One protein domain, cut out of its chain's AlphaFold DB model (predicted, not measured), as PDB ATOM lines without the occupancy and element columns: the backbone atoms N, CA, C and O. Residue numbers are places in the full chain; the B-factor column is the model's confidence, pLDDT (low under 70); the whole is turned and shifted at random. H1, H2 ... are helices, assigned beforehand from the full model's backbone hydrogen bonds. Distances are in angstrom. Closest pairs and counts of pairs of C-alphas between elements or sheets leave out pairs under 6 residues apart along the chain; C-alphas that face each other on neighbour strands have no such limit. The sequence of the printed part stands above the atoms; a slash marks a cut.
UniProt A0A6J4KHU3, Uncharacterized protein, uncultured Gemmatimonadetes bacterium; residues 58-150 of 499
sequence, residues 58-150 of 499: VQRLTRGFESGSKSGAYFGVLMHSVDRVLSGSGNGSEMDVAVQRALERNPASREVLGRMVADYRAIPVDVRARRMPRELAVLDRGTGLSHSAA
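Overview. This is residues 58 to 150 of the 499 residues of an uncharacterized protein of uncultured Gemmatimonadetes bacterium (UniProt A0A6J4KHU3). One long helix, H2, runs through the middle, with H4 crossing it on one side, H3 crossing it near its last residues and short H6 packed near its beginning. H1 sits at the rim, meeting the end of H4 and short H5. The printed part has 93 residues with seven named helices, H1 to H7 along the chain, and no named strand: all helix. It is compact, with a radius of gyration of the C-alphas of 12.7 A and spans of 34 by 28 by 20 A.

Arrangement. Start at H1, residues 58 to 66; it touches H4, residues 109 to 122, only at their ends, closest at the C-alphas of Val 58 and Asp 119, 5.2 A. H1 also touches H5, residues 125 to 129, closest at C-alphas 65 and 128, 6.3 A. Next comes the hub, H2, residues 72 to 87. Its residues 78 to 85 alone touch H3, residues 94 to 105, closest at C-alphas 81 and 96, 5.1 A, at a steep tilt of 59 degrees, the same way. Its residues 79 to 86 alone touch H4, closest at C-alphas 79 and 117, 6.0 A, at a steep tilt of 58 degrees, opposite ways. H6, residues 134 to 137, touches H2 at residues 73 to 80 alone, closest at C-alphas 76 and 136, 5.8 A. H6 touches H5 too, closest at C-alphas 129 and 137, 5.1 A. H7, residues 147 to 150, only just touches H2, with 3 pairs of C-alphas within 8 A, closest 77 and 150, 7.0 A. In H1 to H5 every O i to N i+4 pair is within hydrogen-bond range; H6 and H7 are too short for one.

Along the chain. Find C-alpha 58 at (25.370, 9.333, -14.461); H1 runs 12.3 A from there. H2 begins at C-alpha 72, (21.453, 3.956, -27.264), and runs 22.5 A; H3 runs 16.6 A and H4 20.0 A. H7 ends at C-alpha 150, (22.013, 8.164, -38.108).

Size, cuts and confidence. The C-alphas farthest apart, Arg 105 and Asp 126, are 34.7 A apart. Residues 104 to 109 stand free. The printed part has no cut and no long link. Look for pLDDT under 70 at residues 68 to 71 and 142 to 150.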
ATOM      1  N   VAL A  58      24.296  10.055 -13.756       92.31
ATOM      2  CA  VAL A  58      25.370   9.333 -14.461       92.31
ATOM      3  C   VAL A  58      25.270   7.825 -14.230       92.31
ATOM      4  O   VAL A  58      25.363   7.059 -15.189       92.31
ATOM      5  N   GLN A  59      25.050   7.382 -12.988       91.19
ATOM      6  CA  GLN A  59      24.858   5.961 -12.668       91.19
ATOM      7  C   GLN A  59      23.602   5.404 -13.346       91.19
ATOM      8  O   GLN A  59      23.657   4.322 -13.928       91.19
ATOM      9  N   ARG A  60      22.502   6.167 -13.361       87.69
ATOM     10  CA  ARG A  60      21.256   5.781 -14.041       87.69
ATOM     11  C   ARG A  60      21.437   5.598 -15.540       87.69
ATOM     12  O   ARG A  60      21.049   4.572 -16.100       87.69
ATOM     13  N   LEU A  61      22.079   6.565 -16.195       88.88
ATOM     14  CA  LEU A  61      22.391   6.459 -17.617       88.88
ATOM     15  C   LEU A  61      23.354   5.297 -17.899       88.88
ATOM     16  O   LEU A  61      23.137   4.555 -18.855       88.88
ATOM     17  N   THR A  62      24.375   5.102 -17.058       90.94
ATOM     18  CA  THR A  62      25.325   3.978 -17.157       90.94
ATOM     19  C   THR A  62      24.581   2.642 -17.102       90.94
ATOM     20  O   THR A  62      24.676   1.869 -18.056       90.94
ATOM     21  N   ARG A  63      23.742   2.420 -16.077       86.75
ATOM     22  CA  ARG A  63      22.892   1.220 -15.949       86.75
ATOM     23  C   ARG A  63      22.002   1.031 -17.180       86.75
ATOM     24  O   ARG A  63      21.870  -0.085 -17.669       86.75
ATOM     25  N   GLY A  64      21.451   2.113 -17.740       83.88
ATOM     26  CA  GLY A  64      20.657   2.075 -18.974       83.88
ATOM     27  C   GLY A  64      21.413   1.606 -20.219       83.88
ATOM     28  O   GLY A  64      20.854   0.887 -21.048       83.88
ATOM     29  N   PHE A  65      22.679   1.999 -20.360       86.12
ATOM     30  CA  PHE A  65      23.539   1.513 -21.443       86.12
ATOM     31  C   PHE A  65      23.937   0.046 -21.249       86.12
ATOM     32  O   PHE A  65      24.053  -0.704 -22.226       86.12
ATOM     33  N   GLU A  66      24.119  -0.375 -20.001       85.75
ATOM     34  CA  GLU A  66      24.523  -1.737 -19.650       85.75
ATOM     35  C   GLU A  66      23.385  -2.749 -19.785       85.75
ATOM     36  O   GLU A  66      23.600  -3.805 -20.386       85.75
ATOM     37  N   SER A  67      22.166  -2.395 -19.359       79.00
ATOM     38  CA  SER A  67      20.964  -3.241 -19.471       79.00
ATOM     39  C   SER A  67      20.551  -3.543 -20.913       79.00
ATOM     40  O   SER A  67      19.740  -4.425 -21.172       79.00
ATOM     41  N   GLY A  68      21.161  -2.867 -21.888       67.19
ATOM     42  CA  GLY A  68      21.033  -3.225 -23.293       67.19
ATOM     43  C   GLY A  68      19.789  -2.701 -23.980       67.19
ATOM     44  O   GLY A  68      19.381  -3.269 -24.995       67.19
ATOM     45  N   SER A  69      19.240  -1.587 -23.490       65.81
ATOM     46  CA  SER A  69      18.199  -0.861 -24.211       65.81
ATOM     47  C   SER A  69      18.654  -0.585 -25.653       65.81
ATOM     48  O   SER A  69      19.716  -0.003 -25.898       65.81
ATOM     49  N   LYS A  70      17.849  -1.021 -26.631       61.84
ATOM     50  CA  LYS A  70      18.129  -0.949 -28.083       61.84
ATOM     51  C   LYS A  70      18.242   0.490 -28.622       61.84
ATOM     52  O   LYS A  70      18.544   0.696 -29.791       61.84
ATOM     53  N   SER A  71      18.027   1.482 -27.765       65.56
ATOM     54  CA  SER A  71      17.833   2.898 -28.074       65.56
ATOM     55  C   SER A  71      19.098   3.769 -27.967       65.56
ATOM     56  O   SER A  71      19.051   4.979 -28.188       65.56
ATOM     57  N   GLY A  72      20.248   3.187 -27.602       72.25
ATOM     58  CA  GLY A  72      21.453   3.956 -27.264       72.25
ATOM     59  C   GLY A  72      22.014   4.822 -28.401       72.25
ATOM     60  O   GLY A  72      22.513   5.920 -28.150       72.25
ATOM     61  N   ALA A  73      21.921   4.367 -29.654       80.62
ATOM     62  CA  ALA A  73      22.525   5.062 -30.793       80.62
ATOM     63  C   ALA A  73      21.834   6.394 -31.131       80.62
ATOM     64  O   ALA A  73      22.517   7.396 -31.350       80.62
ATOM     65  N   TYR A  74      20.495   6.435 -31.145       83.50
ATOM     66  CA  TYR A  74      19.760   7.675 -31.410       83.50
ATOM     67  C   TYR A  74      19.992   8.705 -30.308       83.50
ATOM     68  O   TYR A  74      20.251   9.872 -30.598       83.50
ATOM     69  N   PHE A  75      19.967   8.262 -29.050       85.94
ATOM     70  CA  PHE A  75      20.246   9.134 -27.918       85.94
ATOM     71  C   PHE A  75      21.654   9.732 -27.995       85.94
ATOM     72  O   PHE A  75      21.812  10.933 -27.798       85.94
ATOM     73  N   GLY A  76      22.661   8.948 -28.400       87.69
ATOM     74  CA  GLY A  76      24.002   9.466 -28.684       87.69
ATOM     75  C   GLY A  76      24.005  10.563 -29.756       87.69
ATOM     76  O   GLY A  76      24.533  11.648 -29.522       87.69
ATOM     77  N   VAL A  77      23.358  10.329 -30.905       88.50
ATOM     78  CA  VAL A  77      23.219  11.339 -31.980       88.50
ATOM     79  C   VAL A  77      22.546  12.615 -31.470       88.50
ATOM     80  O   VAL A  77      22.964  13.726 -31.815       88.50
ATOM     81  N   LEU A  78      21.518  12.469 -30.637       88.88
ATOM     82  CA  LEU A  78      20.820  13.597 -30.047       88.88
ATOM     83  C   LEU A  78      21.728  14.377 -29.087       88.88
ATOM     84  O   LEU A  78      21.847  15.589 -29.239       88.88
ATOM     85  N   MET A  79      22.426  13.707 -28.166       92.50
ATOM     86  CA  MET A  79      23.360  14.350 -27.229       92.50
ATOM     87  C   MET A  79      24.505  15.075 -27.944       92.50
ATOM     88  O   MET A  79      24.891  16.168 -27.536       92.50
ATOM     89  N   HIS A  80      25.001  14.518 -29.052       91.25
ATOM     90  CA  HIS A  80      25.958  15.184 -29.942       91.25
ATOM     91  C   HIS A  80      25.420  16.495 -30.503       91.25
ATOM     92  O   HIS A  80      26.091  17.524 -30.467       91.25
ATOM     93  N   SER A  81      24.197  16.452 -31.022       91.69
ATOM     94  CA  SER A  81      23.567  17.612 -31.652       91.69
ATOM     95  C   SER A  81      23.237  18.687 -30.614       91.69
ATOM     96  O   SER A  81      23.479  19.870 -30.840       91.69
ATOM     97  N   VAL A  82      22.789  18.277 -29.422       93.00
ATOM     98  CA  VAL A  82      22.588  19.166 -28.270       93.00
ATOM     99  C   VAL A  82      23.897  19.845 -27.862       93.00
ATOM    100  O   VAL A  82      23.922  21.068 -27.764       93.00
ATOM    101  N   ASP A  83      25.000  19.107 -27.678       94.69
ATOM    102  CA  ASP A  83      26.290  19.711 -27.305       94.69
ATOM    103  C   ASP A  83      26.812  20.688 -28.368       94.69
ATOM    104  O   ASP A  83      27.276  21.779 -28.024       94.69
ATOM    105  N   ARG A  84      26.711  20.346 -29.660       94.19
ATOM    106  CA  ARG A  84      27.125  21.245 -30.749       94.19
ATOM    107  C   ARG A  84      26.301  22.528 -30.768       94.19
ATOM    108  O   ARG A  84      26.872  23.615 -30.814       94.19
ATOM    109  N   VAL A  85      24.976  22.426 -30.692       94.56
ATOM    110  CA  VAL A  85      24.102  23.608 -30.710       94.56
ATOM    111  C   VAL A  85      24.310  24.468 -29.460       94.56
ATOM    112  O   VAL A  85      24.428  25.686 -29.581       94.56
ATOM    113  N   LEU A  86      24.432  23.867 -28.270       95.00
ATOM    114  CA  LEU A  86      24.693  24.608 -27.030       95.00
ATOM    115  C   LEU A  86      26.069  25.291 -27.018       95.00
ATOM    116  O   LEU A  86      26.221  26.333 -26.385       95.00
ATOM    117  N   SER A  87      27.064  24.736 -27.716       94.31
ATOM    118  CA  SER A  87      28.408  25.321 -27.831       94.31
ATOM    119  C   SER A  87      28.596  26.253 -29.035       94.31
ATOM    120  O   SER A  87      29.676  26.817 -29.197       94.31
ATOM    121  N   GLY A  88      27.569  26.432 -29.873       94.12
ATOM    122  CA  GLY A  88      27.652  27.238 -31.093       94.12
ATOM    123  C   GLY A  88      28.464  26.591 -32.222       94.12
ATOM    124  O   GLY A  88      28.781  27.263 -33.198       94.12
ATOM    125  N   SER A  89      28.791  25.299 -32.113       92.94
ATOM    126  CA  SER A  89      29.519  24.526 -33.127       92.94
ATOM    127  C   SER A  89      28.593  23.667 -34.001       92.94
ATOM    128  O   SER A  89      29.025  22.650 -34.547       92.94
ATOM    129  N   GLY A  90      27.309  24.026 -34.088       88.06
ATOM    130  CA  GLY A  90      26.345  23.361 -34.965       88.06
ATOM    131  C   GLY A  90      26.807  23.406 -36.420       88.06
ATOM    132  O   GLY A  90      27.285  24.434 -36.896       88.06
ATOM    133  N   ASN A  91      26.672  22.293 -37.136       85.69
ATOM    134  CA  ASN A  91      27.151  22.159 -38.516       85.69
ATOM    135  C   ASN A  91      26.030  22.264 -39.564       85.69
ATOM    136  O   ASN A  91      26.261  21.998 -40.742       85.69
ATOM    137  N   GLY A  92      24.813  22.607 -39.131       86.06
ATOM    138  CA  GLY A  92      23.633  22.678 -39.991       86.06
ATOM    139  C   GLY A  92      23.061  21.317 -40.392       86.06
ATOM    140  O   GLY A  92      22.241  21.260 -41.304       86.06
ATOM    141  N   SER A  93      23.471  20.221 -39.742       86.00
ATOM    142  CA  SER A  93      22.791  18.931 -39.897       86.00
ATOM    143  C   SER A  93      21.307  19.054 -39.542       86.00
ATOM    144  O   SER A  93      20.926  19.875 -38.711       86.00
ATOM    145  N   GLU A  94      20.465  18.206 -40.137       82.75
ATOM    146  CA  GLU A  94      19.013  18.185 -39.880       82.75
ATOM    147  C   GLU A  94      18.702  18.116 -38.373       82.75
ATOM    148  O   GLU A  94      17.856  18.854 -37.870       82.75
ATOM    149  N   MET A  95      19.464  17.312 -37.617       85.75
ATOM    150  CA  MET A  95      19.310  17.219 -36.163       85.75
ATOM    151  C   MET A  95      19.784  18.485 -35.433       85.75
ATOM    152  O   MET A  95      19.119  18.912 -34.494       85.75
ATOM    153  N   ASP A  96      20.878  19.130 -35.857       90.12
ATOM    154  CA  ASP A  96      21.304  20.414 -35.276       90.12
ATOM    155  C   ASP A  96      20.249  21.502 -35.523       90.12
ATOM    156  O   ASP A  96      19.923  22.258 -34.613       90.12
ATOM    157  N   VAL A  97      19.657  21.544 -36.722       88.44
ATOM    158  CA  VAL A  97      18.564  22.468 -37.060       88.44
ATOM    159  C   VAL A  97      17.322  22.177 -36.213       88.44
ATOM    160  O   VAL A  97      16.706  23.106 -35.687       88.44
ATOM    161  N   ALA A  98      16.961  20.902 -36.039       85.62
ATOM    162  CA  ALA A  98      15.852  20.482 -35.185       85.62
ATOM    163  C   ALA A  98      16.061  20.909 -33.722       85.62
ATOM    164  O   ALA A  98      15.183  21.540 -33.131       85.62
ATOM    165  N   VAL A  99      17.239  20.623 -33.160       90.12
ATOM    166  CA  VAL A  99      17.633  21.005 -31.796       90.12
ATOM    167  C   VAL A  99      17.664  22.524 -31.643       90.12
ATOM    168  O   VAL A  99      17.142  23.045 -30.659       90.12
ATOM    169  N   GLN A 100      18.225  23.252 -32.611       92.75
ATOM    170  CA  GLN A 100      18.275  24.710 -32.588       92.75
ATOM    171  C   GLN A 100      16.869  25.313 -32.562       92.75
ATOM    172  O   GLN A 100      16.572  26.109 -31.673       92.75
ATOM    173  N   ARG A 101      15.973  24.879 -33.457       89.06
ATOM    174  CA  ARG A 101      14.570  25.326 -33.469       89.06
ATOM    175  C   ARG A 101      13.849  24.982 -32.164       89.06
ATOM    176  O   ARG A 101      13.072  25.791 -31.662       89.06
ATOM    177  N   ALA A 102      14.097  23.798 -31.604       87.25
ATOM    178  CA  ALA A 102      13.520  23.388 -30.326       87.25
ATOM    179  C   ALA A 102      14.011  24.266 -29.159       87.25
ATOM    180  O   ALA A 102      13.212  24.648 -28.306       87.25
ATOM    181  N   LEU A 103      15.295  24.643 -29.139       90.25
ATOM    182  CA  LEU A 103      15.876  25.556 -28.145       90.25
ATOM    183  C   LEU A 103      15.431  27.012 -28.322       90.25
ATOM    184  O   LEU A 103      15.307  27.734 -27.338       90.25
ATOM    185  N   GLU A 104      15.198  27.459 -29.555       90.31
ATOM    186  CA  GLU A 104      14.637  28.786 -29.839       90.31
ATOM    187  C   GLU A 104      13.206  28.905 -29.306       90.31
ATOM    188  O   GLU A 104      12.845  29.934 -28.736       90.31
ATOM    189  N   ARG A 105      12.411  27.834 -29.429       84.31
ATOM    190  CA  ARG A 105      11.054  27.762 -28.868       84.31
ATOM    191  C   ARG A 105      11.041  27.563 -27.353       84.31
ATOM    192  O   ARG A 105      10.152  28.086 -26.689       84.31
ATOM    193  N   ASN A 106      12.035  26.859 -26.807       83.75
ATOM    194  CA  ASN A 106      12.130  26.529 -25.384       83.75
ATOM    195  C   ASN A 106      13.497  26.944 -24.808       83.75
ATOM    196  O   ASN A 106      14.324  26.098 -24.462       83.75
ATOM    197  N   PRO A 107      13.773  28.254 -24.671       88.38
ATOM    198  CA  PRO A 107      15.085  28.728 -24.229       88.38
ATOM    199  C   PRO A 107      15.431  28.289 -22.798       88.38
ATOM    200  O   PRO A 107      16.609  28.106 -22.488       88.38
ATOM    201  N   ALA A 108      14.422  28.067 -21.949       86.69
ATOM    202  CA  ALA A 108      14.593  27.568 -20.583       86.69
ATOM    203  C   ALA A 108      15.177  26.140 -20.525       86.69
ATOM    204  O   ALA A 108      15.738  25.745 -19.506       86.69
ATOM    205  N   SER A 109      15.108  25.369 -21.616       87.50
ATOM    206  CA  SER A 109      15.642  24.002 -21.672       87.50
ATOM    207  C   SER A 109      17.166  23.962 -21.749       87.50
ATOM    208  O   SER A 109      17.752  22.921 -21.460       87.50
ATOM    209  N   ARG A 110      17.832  25.071 -22.113       92.62
ATOM    210  CA  ARG A 110      19.289  25.115 -22.333       92.62
ATOM    211  C   ARG A 110      20.094  24.631 -21.132       92.62
ATOM    212  O   ARG A 110      21.009  23.834 -21.302       92.62
ATOM    213  N   GLU A 111      19.754  25.098 -19.934       91.06
ATOM    214  CA  GLU A 111      20.477  24.730 -18.712       91.06
ATOM    215  C   GLU A 111      20.332  23.235 -18.408       91.06
ATOM    216  O   GLU A 111      21.310  22.540 -18.136       91.06
ATOM    217  N   VAL A 112      19.103  22.723 -18.492       88.31
ATOM    218  CA  VAL A 112      18.809  21.323 -18.176       88.31
ATOM    219  C   VAL A 112      19.448  20.385 -19.199       88.31
ATOM    220  O   VAL A 112      20.064  19.392 -18.821       88.31
ATOM    221  N   LEU A 113      19.395  20.738 -20.483       91.12
ATOM    222  CA  LEU A 113      20.065  19.992 -21.547       91.12
ATOM    223  C   LEU A 113      21.590  20.055 -21.430       91.12
ATOM    224  O   LEU A 113      22.260  19.063 -21.698       91.12
ATOM    225  N   GLY A 114      22.142  21.184 -20.975       93.69
ATOM    226  CA  GLY A 114      23.562  21.300 -20.650       93.69
ATOM    227  C   GLY A 114      23.986  20.322 -19.551       93.69
ATOM    228  O   GLY A 114      25.014  19.658 -19.693       93.69
ATOM    229  N   ARG A 115      23.168  20.171 -18.497       92.19
ATOM    230  CA  ARG A 115      23.378  19.154 -17.451       92.19
ATOM    231  C   ARG A 115      23.269  17.735 -18.007       92.19
ATOM    232  O   ARG A 115      24.183  16.949 -17.797       92.19
ATOM    233  N   MET A 116      22.240  17.444 -18.801       91.12
ATOM    234  CA  MET A 116      22.063  16.128 -19.428       91.12
ATOM    235  C   MET A 116      23.258  15.739 -20.319       91.12
ATOM    236  O   MET A 116      23.740  14.610 -20.255       91.12
ATOM    237  N   VAL A 117      23.795  16.682 -21.105       93.88
ATOM    238  CA  VAL A 117      25.018  16.479 -21.901       93.88
ATOM    239  C   VAL A 117      26.235  16.237 -21.009       93.88
ATOM    240  O   VAL A 117      27.052  15.369 -21.322       93.88
ATOM    241  N   ALA A 118      26.382  16.989 -19.915       94.62
ATOM    242  CA  ALA A 118      27.479  16.802 -18.969       94.62
ATOM    243  C   ALA A 118      27.428  15.411 -18.313       94.62
ATOM    244  O   ALA A 118      28.440  14.710 -18.298       94.62
ATOM    245  N   ASP A 119      26.245  14.978 -17.877       94.12
ATOM    246  CA  ASP A 119      26.031  13.651 -17.297       94.12
ATOM    247  C   ASP A 119      26.320  12.548 -18.321       94.12
ATOM    248  O   ASP A 119      27.032  11.588 -18.031       94.12
ATOM    249  N   TYR A 120      25.853  12.713 -19.562       92.75
ATOM    250  CA  TYR A 120      26.147  11.775 -20.644       92.75
ATOM    251  C   TYR A 120      27.650  11.700 -20.974       92.75
ATOM    252  O   TYR A 120      28.164  10.619 -21.272       92.75
ATOM    253  N   ARG A 121      28.393  12.815 -20.890       93.62
ATOM    254  CA  ARG A 121      29.861  12.829 -21.051       93.62
ATOM    255  C   ARG A 121      30.590  12.075 -19.951       93.62
ATOM    256  O   ARG A 121      31.628  11.484 -20.248       93.62
ATOM    257  N   ALA A 122      30.071  12.125 -18.727       95.31
ATOM    258  CA  ALA A 122      30.661  11.462 -17.572       95.31
ATOM    259  C   ALA A 122      30.558   9.928 -17.650       95.31
ATOM    260  O   ALA A 122      31.322   9.235 -16.980       95.31
ATOM    261  N   ILE A 123      29.676   9.390 -18.501       93.50
ATOM    262  CA  ILE A 123      29.599   7.949 -18.757       93.50
ATOM    263  C   ILE A 123      30.882   7.487 -19.468       93.50
ATOM    264  O   ILE A 123      31.241   8.050 -20.521       93.50
ATOM    265  N   PRO A 124      31.546   6.424 -18.969       94.56
ATOM    266  CA  PRO A 124      32.706   5.842 -19.626       94.56
ATOM    267  C   PRO A 124      32.436   5.547 -21.108       94.56
ATOM    268  O   PRO A 124      31.377   5.043 -21.497       94.56
ATOM    269  N   VAL A 125      33.388   5.914 -21.969       92.44
ATOM    270  CA  VAL A 125      33.235   5.770 -23.428       92.44
ATOM    271  C   VAL A 125      33.054   4.307 -23.819       92.44
ATOM    272  O   VAL A 125      32.296   4.025 -24.740       92.44
ATOM    273  N   ASP A 126      33.715   3.380 -23.129       92.19
ATOM    274  CA  ASP A 126      33.565   1.944 -23.359       92.19
ATOM    275  C   ASP A 126      32.143   1.470 -23.043       92.19
ATOM    276  O   ASP A 126      31.589   0.707 -23.829       92.19
ATOM    277  N   VAL A 127      31.509   1.983 -21.982       91.56
ATOM    278  CA  VAL A 127      30.102   1.687 -21.667       91.56
ATOM    279  C   VAL A 127      29.180   2.203 -22.773       91.56
ATOM    280  O   VAL A 127      28.353   1.445 -23.278       91.56
ATOM    281  N   ARG A 128      29.356   3.453 -23.224       90.38
ATOM    282  CA  ARG A 128      28.563   4.012 -24.338       90.38
ATOM    283  C   ARG A 128      28.773   3.227 -25.636       90.38
ATOM    284  O   ARG A 128      27.808   2.868 -26.310       90.38
ATOM    285  N   ALA A 129      30.025   2.906 -25.961       88.31
ATOM    286  CA  ALA A 129      30.410   2.210 -27.187       88.31
ATOM    287  C   ALA A 129      29.924   0.751 -27.258       88.31
ATOM    288  O   ALA A 129      29.914   0.172 -28.341       88.31
ATOM    289  N   ARG A 130      29.461   0.148 -26.150       86.19
ATOM    290  CA  ARG A 130      28.816  -1.181 -26.183       86.19
ATOM    291  C   ARG A 130      27.539  -1.194 -27.028       86.19
ATOM    292  O   ARG A 130      27.161  -2.252 -27.525       86.19
ATOM    293  N   ARG A 131      26.851  -0.053 -27.170       81.69
ATOM    294  CA  ARG A 131      25.530   0.044 -27.828       81.69
ATOM    295  C   ARG A 131      25.470   1.044 -28.979       81.69
ATOM    296  O   ARG A 131      24.414   1.217 -29.579       81.69
ATOM    297  N   MET A 132      26.582   1.695 -29.301       84.06
ATOM    298  CA  MET A 132      26.679   2.591 -30.449       84.06
ATOM    299  C   MET A 132      28.098   2.585 -31.027       84.06
ATOM    300  O   MET A 132      29.046   2.298 -30.295       84.06
ATOM    301  N   PRO A 133      28.266   2.927 -32.317       82.00
ATOM    302  CA  PRO A 133      29.576   3.175 -32.909       82.00
ATOM    303  C   PRO A 133      30.443   4.077 -32.027       82.00
ATOM    304  O   PRO A 133      29.948   5.023 -31.408       82.00
ATOM    305  N   ARG A 134      31.749   3.800 -31.964       82.44
ATOM    306  CA  ARG A 134      32.676   4.520 -31.075       82.44
ATOM    307  C   ARG A 134      32.723   6.019 -31.387       82.44
ATOM    308  O   ARG A 134      32.907   6.825 -30.482       82.44
ATOM    309  N   GLU A 135      32.494   6.379 -32.644       81.38
ATOM    310  CA  GLU A 135      32.386   7.750 -33.141       81.38
ATOM    311  C   GLU A 135      31.178   8.486 -32.547       81.38
ATOM    312  O   GLU A 135      31.239   9.688 -32.321       81.38
ATOM    313  N   LEU A 136      30.088   7.768 -32.255       80.62
ATOM    314  CA  LEU A 136      28.927   8.316 -31.551       80.62
ATOM    315  C   LEU A 136      29.124   8.305 -30.032       80.62
ATOM    316  O   LEU A 136      28.644   9.205 -29.351       80.62
ATOM    317  N   ALA A 137      29.869   7.334 -29.500       83.69
ATOM    318  CA  ALA A 137      30.156   7.244 -28.069       83.69
ATOM    319  C   ALA A 137      31.076   8.372 -27.567       83.69
ATOM    320  O   ALA A 137      30.983   8.776 -26.408       83.69
ATOM    321  N   VAL A 138      31.962   8.890 -28.419       85.44
ATOM    322  CA  VAL A 138      32.817  10.040 -28.103       85.44
ATOM    323  C   VAL A 138      32.116  11.315 -28.556       85.44
ATOM    324  O   VAL A 138      31.948  11.528 -29.748       85.44
ATOM    325  N   LEU A 139      31.728  12.181 -27.613       80.50
ATOM    326  CA  LEU A 139      31.192  13.513 -27.920       80.50
ATOM    327  C   LEU A 139      32.299  14.452 -28.413       80.50
ATOM    328  O   LEU A 139      32.807  15.265 -27.640       80.50
ATOM    329  N   ASP A 140      32.672  14.328 -29.683       79.50
ATOM    330  CA  ASP A 140      33.560  15.263 -30.365       79.50
ATOM    331  C   ASP A 140      32.755  16.287 -31.187       79.50
ATOM    332  O   ASP A 140      31.933  15.966 -32.044       79.50
ATOM    333  N   ARG A 141      32.997  17.568 -30.895       74.81
ATOM    334  CA  ARG A 141      32.304  18.706 -31.512       74.81
ATOM    335  C   ARG A 141      32.655  18.882 -32.985       74.81
ATOM    336  O   ARG A 141      31.865  19.468 -33.720       74.81
ATOM    337  N   GLY A 142      33.825  18.396 -33.406       68.31
ATOM    338  CA  GLY A 142      34.295  18.477 -34.786       68.31
ATOM    339  C   GLY A 142      33.735  17.382 -35.693       68.31
ATOM    340  O   GLY A 142      33.814  17.500 -36.917       68.31
ATOM    341  N   THR A 143      33.152  16.320 -35.132       67.81
ATOM    342  CA  THR A 143      32.652  15.202 -35.929       67.81
ATOM    343  C   THR A 143      31.321  15.581 -36.573       67.81
ATOM    344  O   THR A 143      30.283  15.719 -35.923       67.81
ATOM    345  N   GLY A 144      31.345  15.765 -37.894       62.09
ATOM    346  CA  GLY A 144      30.149  16.025 -38.682       62.09
ATOM    347  C   GLY A 144      29.242  14.799 -38.739       62.09
ATOM    348  O   GLY A 144      29.392  13.955 -39.619       62.09
ATOM    349  N   LEU A 145      28.292  14.684 -37.812       64.25
ATOM    350  CA  LEU A 145      27.294  13.620 -37.854       64.25
ATOM    351  C   LEU A 145      26.196  13.986 -38.853       64.25
ATOM    352  O   LEU A 145      25.308  14.783 -38.565       64.25
ATOM    353  N   SER A 146      26.257  13.403 -40.049       58.47
ATOM    354  CA  SER A 146      25.150  13.482 -41.002       58.47
ATOM    355  C   SER A 146      23.954  12.671 -40.489       58.47
ATOM    356  O   SER A 146      24.108  11.528 -40.049       58.47
ATOM    357  N   HIS A 147      22.741  13.214 -40.613       54.28
ATOM    358  CA  HIS A 147      21.498  12.494 -40.321       54.28
ATOM    359  C   HIS A 147      21.353  11.224 -41.183       54.28
ATOM    360  O   HIS A 147      20.749  10.241 -40.761       54.28
ATOM    361  N   SER A 148      21.999  11.176 -42.354       56.59
ATOM    362  CA  SER A 148      22.102   9.974 -43.188       56.59
ATOM    363  C   SER A 148      22.914   8.860 -42.516       56.59
ATOM    364  O   SER A 148      22.612   7.684 -42.712       56.59
ATOM    365  N   ALA A 149      23.923   9.206 -41.708       56.25
ATOM    366  CA  ALA A 149      24.660   8.241 -40.897       56.25
ATOM    367  C   ALA A 149      23.759   7.701 -39.779       56.25
ATOM    368  O   ALA A 149      23.642   6.490 -39.627       56.25
ATOM    369  N   ALA A 150      23.013   8.576 -39.093       52.47
ATOM    370  CA  ALA A 150      22.013   8.164 -38.108       52.47
ATOM    371  C   ALA A 150      20.925   7.261 -38.723       52.47
ATOM    372  O   ALA A 150      20.598   6.234 -38.138       52.47
TER     373      ALA A 150